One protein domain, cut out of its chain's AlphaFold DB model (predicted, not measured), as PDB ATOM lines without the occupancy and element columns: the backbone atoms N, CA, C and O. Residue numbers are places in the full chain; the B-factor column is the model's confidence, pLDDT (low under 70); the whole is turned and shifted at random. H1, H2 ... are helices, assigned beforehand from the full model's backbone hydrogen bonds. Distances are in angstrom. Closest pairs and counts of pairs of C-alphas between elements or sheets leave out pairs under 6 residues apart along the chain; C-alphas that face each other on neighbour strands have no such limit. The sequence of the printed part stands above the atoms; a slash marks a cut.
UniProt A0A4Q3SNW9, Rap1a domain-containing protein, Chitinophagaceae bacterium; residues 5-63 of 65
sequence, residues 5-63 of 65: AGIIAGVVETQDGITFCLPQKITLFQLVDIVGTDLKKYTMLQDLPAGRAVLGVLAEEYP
ATOM      1  N   ALA A   5      74.268   4.076  52.820       88.62
ATOM      2  CA  ALA A   5      75.490   4.691  52.299       88.62
ATOM      3  C   ALA A   5      75.444   4.981  50.788       88.62
ATOM      4  O   ALA A   5      75.948   6.009  50.349       88.62
ATOM      5  N   GLY A   6      74.819   4.114  49.984       92.38
ATOM      6  CA  GLY A   6      74.710   4.328  48.537       92.38
ATOM      7  C   GLY A   6      73.738   5.451  48.174       92.38
ATOM      8  O   GLY A   6      73.977   6.190  47.226       92.38
ATOM      9  N   ILE A   7      72.661   5.602  48.950       93.56
ATOM     10  CA  ILE A   7      71.695   6.695  48.774       93.56
ATOM     11  C   ILE A   7      72.349   8.020  49.161       93.56
ATOM     12  O   ILE A   7      72.259   8.984  48.407       93.56
ATOM     13  N   ILE A   8      73.052   8.047  50.295       94.56
ATOM     14  CA  ILE A   8      73.761   9.238  50.768       94.56
ATOM     15  C   ILE A   8      74.838   9.656  49.770       94.56
ATOM     16  O   ILE A   8      74.859  10.816  49.377       94.56
ATOM     17  N   ALA A   9      75.663   8.723  49.290       95.19
ATOM     18  CA  ALA A   9      76.679   9.024  48.283       95.19
ATOM     19  C   ALA A   9      76.071   9.640  47.012       95.19
ATOM     20  O   ALA A   9      76.561  10.664  46.547       95.19
ATOM     21  N   GLY A  10      74.971   9.079  46.495       95.38
ATOM     22  CA  GLY A  10      74.306   9.624  45.307       95.38
ATOM     23  C   GLY A  10      73.677  11.004  45.531       95.38
ATOM     24  O   GLY A  10      73.684  11.841  44.630       95.38
ATOM     25  N   VAL A  11      73.155  11.275  46.733       96.06
ATOM     26  CA  VAL A  11      72.652  12.613  47.081       96.06
ATOM     27  C   VAL A  11      73.804  13.611  47.153       96.06
ATOM     28  O   VAL A  11      73.706  14.675  46.554       96.06
ATOM     29  N   VAL A  12      74.907  13.262  47.816       95.38
ATOM     30  CA  VAL A  12      76.104  14.114  47.913       95.38
ATOM     31  C   VAL A  12      76.670  14.440  46.542       95.38
ATOM     32  O   VAL A  12      76.835  15.609  46.221       95.38
ATOM     33  N   GLU A  13      76.873  13.431  45.699       95.38
ATOM     34  CA  GLU A  13      77.427  13.615  44.355       95.38
ATOM     35  C   GLU A  13      76.590  14.568  43.485       95.38
ATOM     36  O   GLU A  13      77.133  15.261  42.628       95.38
ATOM     37  N   THR A  14      75.272  14.623  43.703       96.25
ATOM     38  CA  THR A  14      74.357  15.397  42.849       96.25
ATOM     39  C   THR A  14      73.864  16.705  43.458       96.25
ATOM     40  O   THR A  14      73.283  17.503  42.724       96.25
ATOM     41  N   GLN A  15      74.015  16.919  44.768       97.06
ATOM     42  CA  GLN A  15      73.393  18.044  45.488       97.06
ATOM     43  C   GLN A  15      74.369  18.863  46.344       97.06
ATOM     44  O   GLN A  15      74.007  19.979  46.732       97.06
ATOM     45  N   ASP A  16      75.573  18.354  46.628       96.12
ATOM     46  CA  ASP A  16      76.606  19.115  47.337       96.12
ATOM     47  C   ASP A  16      77.072  20.315  46.494       96.12
ATOM     48  O   ASP A  16      77.296  20.206  45.287       96.12
ATOM     49  N   GLY A  17      77.162  21.485  47.122       94.44
ATOM     50  CA  GLY A  17      77.415  22.772  46.472       94.44
ATOM     51  C   GLY A  17      76.196  23.410  45.792       94.44
ATOM     52  O   GLY A  17      76.318  24.519  45.273       94.44
ATOM     53  N   ILE A  18      75.032  22.746  45.784       95.38
ATOM     54  CA  ILE A  18      73.781  23.274  45.207       95.38
ATOM     55  C   ILE A  18      72.744  23.504  46.305       95.38
ATOM     56  O   ILE A  18      72.266  24.622  46.486       95.38
ATOM     57  N   THR A  19      72.389  22.437  47.023       95.31
ATOM     58  CA  THR A  19      71.304  22.442  48.021       95.31
ATOM     59  C   THR A  19      71.849  22.437  49.451       95.31
ATOM     60  O   THR A  19      71.232  22.999  50.351       95.31
ATOM     61  N   PHE A  20      73.018  21.836  49.661       96.31
ATOM     62  CA  PHE A  20      73.789  21.876  50.906       96.31
ATOM     63  C   PHE A  20      75.275  21.940  50.567       96.31
ATOM     64  O   PHE A  20      75.656  21.644  49.437       96.31
ATOM     65  N   CYS A  21      76.110  22.332  51.526       95.94
ATOM     66  CA  CYS A  21      77.544  22.505  51.315       95.94
ATOM     67  C   CYS A  21      78.325  21.772  52.404       95.94
ATOM     68  O   CYS A  21      78.445  22.254  53.536       95.94
ATOM     69  N   LEU A  22      78.869  20.604  52.067       94.62
ATOM     70  CA  LEU A  22      79.611  19.796  53.025       94.62
ATOM     71  C   LEU A  22      81.003  20.370  53.324       94.62
ATOM     72  O   LEU A  22      81.687  20.900  52.444       94.62
ATOM     73  N   PRO A  23      81.498  20.214  54.563       90.44
ATOM     74  CA  PRO A  23      82.885  20.524  54.869       90.44
ATOM     75  C   PRO A  23      83.823  19.511  54.194       90.44
ATOM     76  O   PRO A  23      83.607  18.304  54.268       90.44
ATOM     77  N   GLN A  24      84.937  19.987  53.622       82.50
ATOM     78  CA  GLN A  24      85.875  19.190  52.802       82.50
ATOM     79  C   GLN A  24      86.467  17.924  53.464       82.50
ATOM     80  O   GLN A  24      87.118  17.132  52.790       82.50
ATOM     81  N   LYS A  25      86.309  17.737  54.779       87.06
ATOM     82  CA  LYS A  25      86.904  16.622  55.537       87.06
ATOM     83  C   LYS A  25      85.885  15.616  56.075       87.06
ATOM     84  O   LYS A  25      86.253  14.793  56.910       87.06
ATOM     85  N   ILE A  26      84.627  15.680  55.642       92.06
ATOM     86  CA  ILE A  26      83.612  14.722  56.083       92.06
ATOM     87  C   ILE A  26      83.667  13.438  55.253       92.06
ATOM     88  O   ILE A  26      83.750  13.460  54.028       92.06
ATOM     89  N   THR A  27      83.647  12.295  55.930       93.00
ATOM     90  CA  THR A  27      83.646  10.979  55.283       93.00
ATOM     91  C   THR A  27      82.225  10.473  55.066       93.00
ATOM     92  O   THR A  27      81.300  10.828  55.795       93.00
ATOM     93  N   LEU A  28      82.052   9.558  54.108       90.56
ATOM     94  CA  LEU A  28      80.749   8.942  53.848       90.56
ATOM     95  C   LEU A  28      80.177   8.218  55.079       90.56
ATOM     96  O   LEU A  28      78.978   8.282  55.316       90.56
ATOM     97  N   PHE A  29      81.017   7.556  55.880       90.81
ATOM     98  CA  PHE A  29      80.567   6.894  57.110       90.81
ATOM     99  C   PHE A  29      80.043   7.889  58.144       90.81
ATOM    100  O   PHE A  29      78.986   7.660  58.722       90.81
ATOM    101  N   GLN A  30      80.725   9.023  58.319       93.19
ATOM    102  CA  GLN A  30      80.233  10.082  59.200       93.19
ATOM    103  C   GLN A  30      78.889  10.627  58.715       93.19
ATOM    104  O   GLN A  30      77.991  10.825  59.524       93.19
ATOM    105  N   LEU A  31      78.717  10.810  57.402       93.31
ATOM    106  CA  LEU A  31      77.430  11.227  56.840       93.31
ATOM    107  C   LEU A  31      76.324  10.197  57.097       93.31
ATOM    108  O   LEU A  31      75.195  10.584  57.376       93.31
ATOM    109  N   VAL A  32      76.630   8.899  57.032       93.62
ATOM    110  CA  VAL A  32      75.677   7.834  57.390       93.62
ATOM    111  C   VAL A  32      75.241   7.953  58.849       93.62
ATOM    112  O   VAL A  32      74.040   7.891  59.119       93.62
ATOM    113  N   ASP A  33      76.182   8.169  59.768       92.62
ATOM    114  CA  ASP A  33      75.883   8.319  61.195       92.62
ATOM    115  C   ASP A  33      75.068   9.587  61.488       92.62
ATOM    116  O   ASP A  33      74.092   9.536  62.242       92.62
ATOM    117  N   ILE A  34      75.432  10.710  60.859       92.12
ATOM    118  CA  ILE A  34      74.728  11.996  60.969       92.12
ATOM    119  C   ILE A  34      73.301  11.848  60.457       92.12
ATOM    120  O   ILE A  34      72.353  12.036  61.214       92.12
ATOM    121  N   VAL A  35      73.131  11.399  59.211       92.38
ATOM    122  CA  VAL A  35      71.804  11.234  58.611       92.38
ATOM    123  C   VAL A  35      70.959  10.247  59.418       92.38
ATOM    124  O   VAL A  35      69.787  10.513  59.669       92.38
ATOM    125  N   GLY A  36      71.532   9.134  59.881       90.50
ATOM    126  CA  GLY A  36      70.816   8.159  60.707       90.50
ATOM    127  C   GLY A  36      70.393   8.696  62.081       90.50
ATOM    128  O   GLY A  36      69.352   8.290  62.609       90.50
ATOM    129  N   THR A  37      71.178   9.603  62.662       90.12
ATOM    130  CA  THR A  37      70.869  10.250  63.946       90.12
ATOM    131  C   THR A  37      69.838  11.357  63.769       90.12
ATOM    132  O   THR A  37      68.849  11.403  64.505       90.12
ATOM    133  N   ASP A  38      70.021  12.211  62.770       88.44
ATOM    134  CA  ASP A  38      69.238  13.430  62.594       88.44
ATOM    135  C   ASP A  38      67.894  13.178  61.924       88.44
ATOM    136  O   ASP A  38      66.910  13.835  62.257       88.44
ATOM    137  N   LEU A  39      67.773  12.129  61.107       86.31
ATOM    138  CA  LEU A  39      66.474  11.705  60.584       86.31
ATOM    139  C   LEU A  39      65.469  11.377  61.708       86.31
ATOM    140  O   LEU A  39      64.261  11.528  61.530       86.31
ATOM    141  N   LYS A  40      65.944  10.995  62.903       86.94
ATOM    142  CA  LYS A  40      65.086  10.796  64.085       86.94
ATOM    143  C   LYS A  40      64.544  12.108  64.655       86.94
ATOM    144  O   LYS A  40      63.472  12.096  65.253       86.94
ATOM    145  N   LYS A  41      65.275  13.214  64.487       88.56
ATOM    146  CA  LYS A  41      64.865  14.559  64.921       88.56
ATOM    147  C   LYS A  41      63.814  15.138  63.974       88.56
ATOM    148  O   LYS A  41      62.864  15.770  64.425       88.56
ATOM    149  N   TYR A  42      63.949  14.867  62.676       85.75
ATOM    150  CA  TYR A  42      63.049  15.362  61.637       85.75
ATOM    151  C   TYR A  42      61.995  14.317  61.261       85.75
ATOM    152  O   TYR A  42      62.048  13.704  60.195       85.75
ATOM    153  N   THR A  43      61.005  14.114  62.133       86.44
ATOM    154  CA  THR A  43      59.944  13.106  61.925       86.44
ATOM    155  C   THR A  43      59.188  13.295  60.610       86.44
ATOM    156  O   THR A  43      58.872  12.315  59.948       86.44
ATOM    157  N   MET A  44      59.003  14.540  60.162       87.38
ATOM    158  CA  MET A  44      58.376  14.857  58.872       87.38
ATOM    159  C   MET A  44      59.159  14.355  57.646       87.38
ATOM    160  O   MET A  44      58.582  14.188  56.575       87.38
ATOM    161  N   LEU A  45      60.469  14.121  57.778       88.12
ATOM    162  CA  LEU A  45      61.304  13.605  56.690       88.12
ATOM    163  C   LEU A  45      61.251  12.073  56.596       88.12
ATOM    164  O   LEU A  45      61.659  11.522  55.576       88.12
ATOM    165  N   GLN A  46      60.749  11.382  57.624       86.25
ATOM    166  CA  GLN A  46      60.725   9.913  57.675       86.25
ATOM    167  C   GLN A  46      59.713   9.298  56.702       86.25
ATOM    168  O   GLN A  46      59.939   8.191  56.220       86.25
ATOM    169  N   ASP A  47      58.648  10.030  56.367       89.75
ATOM    170  CA  ASP A  47      57.630   9.594  55.402       89.75
ATOM    171  C   ASP A  47      58.034   9.858  53.939       89.75
ATOM    172  O   ASP A  47      57.338   9.462  53.000       89.75
ATOM    173  N   LEU A  48      59.165  10.535  53.712       90.75
ATOM    174  CA  LEU A  48      59.659  10.838  52.373       90.75
ATOM    175  C   LEU A  48      60.463   9.671  51.781       90.75
ATOM    176  O   LEU A  48      61.078   8.886  52.506       90.75
ATOM    177  N   PRO A  49      60.576   9.591  50.439       94.06
ATOM    178  CA  PRO A  49      61.543   8.702  49.806       94.06
ATOM    179  C   PRO A  49      62.953   8.956  50.354       94.06
ATOM    180  O   PRO A  49      63.373  10.107  50.464       94.06
ATOM    181  N   ALA A  50      63.711   7.892  50.630       91.19
ATOM    182  CA  ALA A  50      64.985   7.972  51.353       91.19
ATOM    183  C   ALA A  50      65.971   9.022  50.802       91.19
ATOM    184  O   ALA A  50      66.610   9.724  51.578       91.19
ATOM    185  N   GLY A  51      66.065   9.191  49.478       93.44
ATOM    186  CA  GLY A  51      66.913  10.234  48.883       93.44
ATOM    187  C   GLY A  51      66.456  11.663  49.209       93.44
ATOM    188  O   GLY A  51      67.285  12.534  49.450       93.44
ATOM    189  N   ARG A  52      65.140  11.906  49.274       95.00
ATOM    190  CA  ARG A  52      64.564  13.200  49.681       95.00
ATOM    191  C   ARG A  52      64.729  13.441  51.176       95.00
ATOM    192  O   ARG A  52      65.039  14.562  51.561       95.00
ATOM    193  N   ALA A  53      64.569  12.398  51.985       94.69
ATOM    194  CA  ALA A  53      64.810  12.465  53.420       94.69
ATOM    195  C   ALA A  53      66.268  12.854  53.719       94.69
ATOM    196  O   ALA A  53      66.513  13.804  54.454       94.69
ATOM    197  N   VAL A  54      67.231  12.186  53.073       95.12
ATOM    198  CA  VAL A  54      68.667  12.498  53.188       95.12
ATOM    199  C   VAL A  54      68.959  13.931  52.748       95.12
ATOM    200  O   VAL A  54      69.646  14.652  53.464       95.12
ATOM    201  N   LEU A  55      68.429  14.357  51.596       95.81
ATOM    202  CA  LEU A  55      68.613  15.720  51.097       95.81
ATOM    203  C   LEU A  55      68.102  16.765  52.096       95.81
ATOM    204  O   LEU A  55      68.797  17.742  52.348       95.81
ATOM    205  N   GLY A  56      66.917  16.543  52.672       94.50
ATOM    206  CA  GLY A  56      66.347  17.426  53.687       94.50
ATOM    207  C   GLY A  56      67.231  17.518  54.928       94.50
ATOM    208  O   GLY A  56      67.559  18.618  55.351       94.50
ATOM    209  N   VAL A  57      67.689  16.379  55.458       95.38
ATOM    210  CA  VAL A  57      68.595  16.364  56.618       95.38
ATOM    211  C   VAL A  57      69.883  17.138  56.325       95.38
ATOM    212  O   VAL A  57      70.275  17.992  57.110       95.38
ATOM    213  N   LEU A  58      70.533  16.879  55.186       95.56
ATOM    214  CA  LEU A  58      71.794  17.547  54.850       95.56
ATOM    215  C   LEU A  58      71.619  19.048  54.580       95.56
ATOM    216  O   LEU A  58      72.528  19.812  54.886       95.56
ATOM    217  N   ALA A  59      70.473  19.477  54.048       95.50
ATOM    218  CA  ALA A  59      70.165  20.892  53.845       95.50
ATOM    219  C   ALA A  59      69.970  21.654  55.163       95.50
ATOM    220  O   ALA A  59      70.428  22.790  55.272       95.50
ATOM    221  N   GLU A  60      69.342  21.029  56.163       94.06
ATOM    222  CA  GLU A  60      69.182  21.620  57.498       94.06
ATOM    223  C   GLU A  60      70.514  21.660  58.268       94.06
ATOM    224  O   GLU A  60      70.854  22.677  58.871       94.06
ATOM    225  N   GLU A  61      71.300  20.577  58.225       93.19
ATOM    226  CA  GLU A  61      72.560  20.480  58.981       93.19
ATOM    227  C   GLU A  61      73.728  21.238  58.319       93.19
ATOM    228  O   GLU A  61      74.623  21.739  59.007       93.19
ATOM    229  N   TYR A  62      73.737  21.346  56.985       94.62
ATOM    230  CA  TYR A  62      74.830  21.943  56.206       94.62
ATOM    231  C   TYR A  62      74.344  22.961  55.158       94.62
ATOM    232  O   TYR A  62      74.640  22.808  53.967       94.62
ATOM    233  N   PRO A  63      73.635  24.033  55.555       94.75
ATOM    234  CA  PRO A  63      73.201  25.053  54.611       94.75
ATOM    235  C   PRO A  63      74.409  25.725  53.946       94.75
ATOM    236  O   PRO A  63      75.391  26.086  54.605       94.75
TER     237      PRO A  63
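This is residues 5 to 63 of the 65 residues of the protein "Rap1a domain-containing protein" of Chitinophagaceae bacterium (UniProt A0A4Q3SNW9). Three short helices of similar length pack on one another in a compact triangle, each crossing the other two at a wide angle, with no two side by side. The two long links, residues 16 to 27 and 39 to 49, loop out at opposite ends of the longest axis. The printed part has 59 residues with three named helices, in the order H1, H2, H3, and no named strand; the class is all helix. The whole is compact, with a radius of gyration of the C-alphas of 10.3 A and spans of 29 by 20 by 20 A.

H1 runs from residue 5 to residue 15, 15.1 A from first to last C-alpha, and begins at C-alpha 5 at (75.490, 4.691, 52.299). H2 covers residues 28 to 38, also 15.1 A, with C-alpha 28 at (80.749, 8.942, 53.848). H3, residues 50 to 61, is the longest at 16.5 A and ends at C-alpha 61 at (72.560, 20.480, 58.981).

H1 and H2 touch, about perpendicular at 86 degrees; their closest C-alphas, those of Ala 5 and Val 32, are 6.0 A apart. H1 also touches H3, which meets it with residues 50 to 55 alone. The closest C-alphas of H1 and H3, those of Ile 7 and Gly 51, are 6.0 A apart, and the two helices run the same way at a steep tilt of 63 degrees. H3 touches H2 with residues 54 to 58 alone, about perpendicular at 85 degrees, and their closest C-alphas, those of Val 35 and Val 57, are 6.4 A apart. The helix packing is mostly crossed, with none of these three pairs at a shallow tilt. In H1, H2 and H3 every O i to N i+4 pair is within hydrogen-bond range.

The two C-alphas farthest apart, those of Lys 25 and Asp 47, are 30.1 A apart. H1 to H2 is a long link of 12 residues, and H2 to H3 a long link of 11. The printed part has no cut. Its mean pLDDT is 92.4, and no printed residue is under 70.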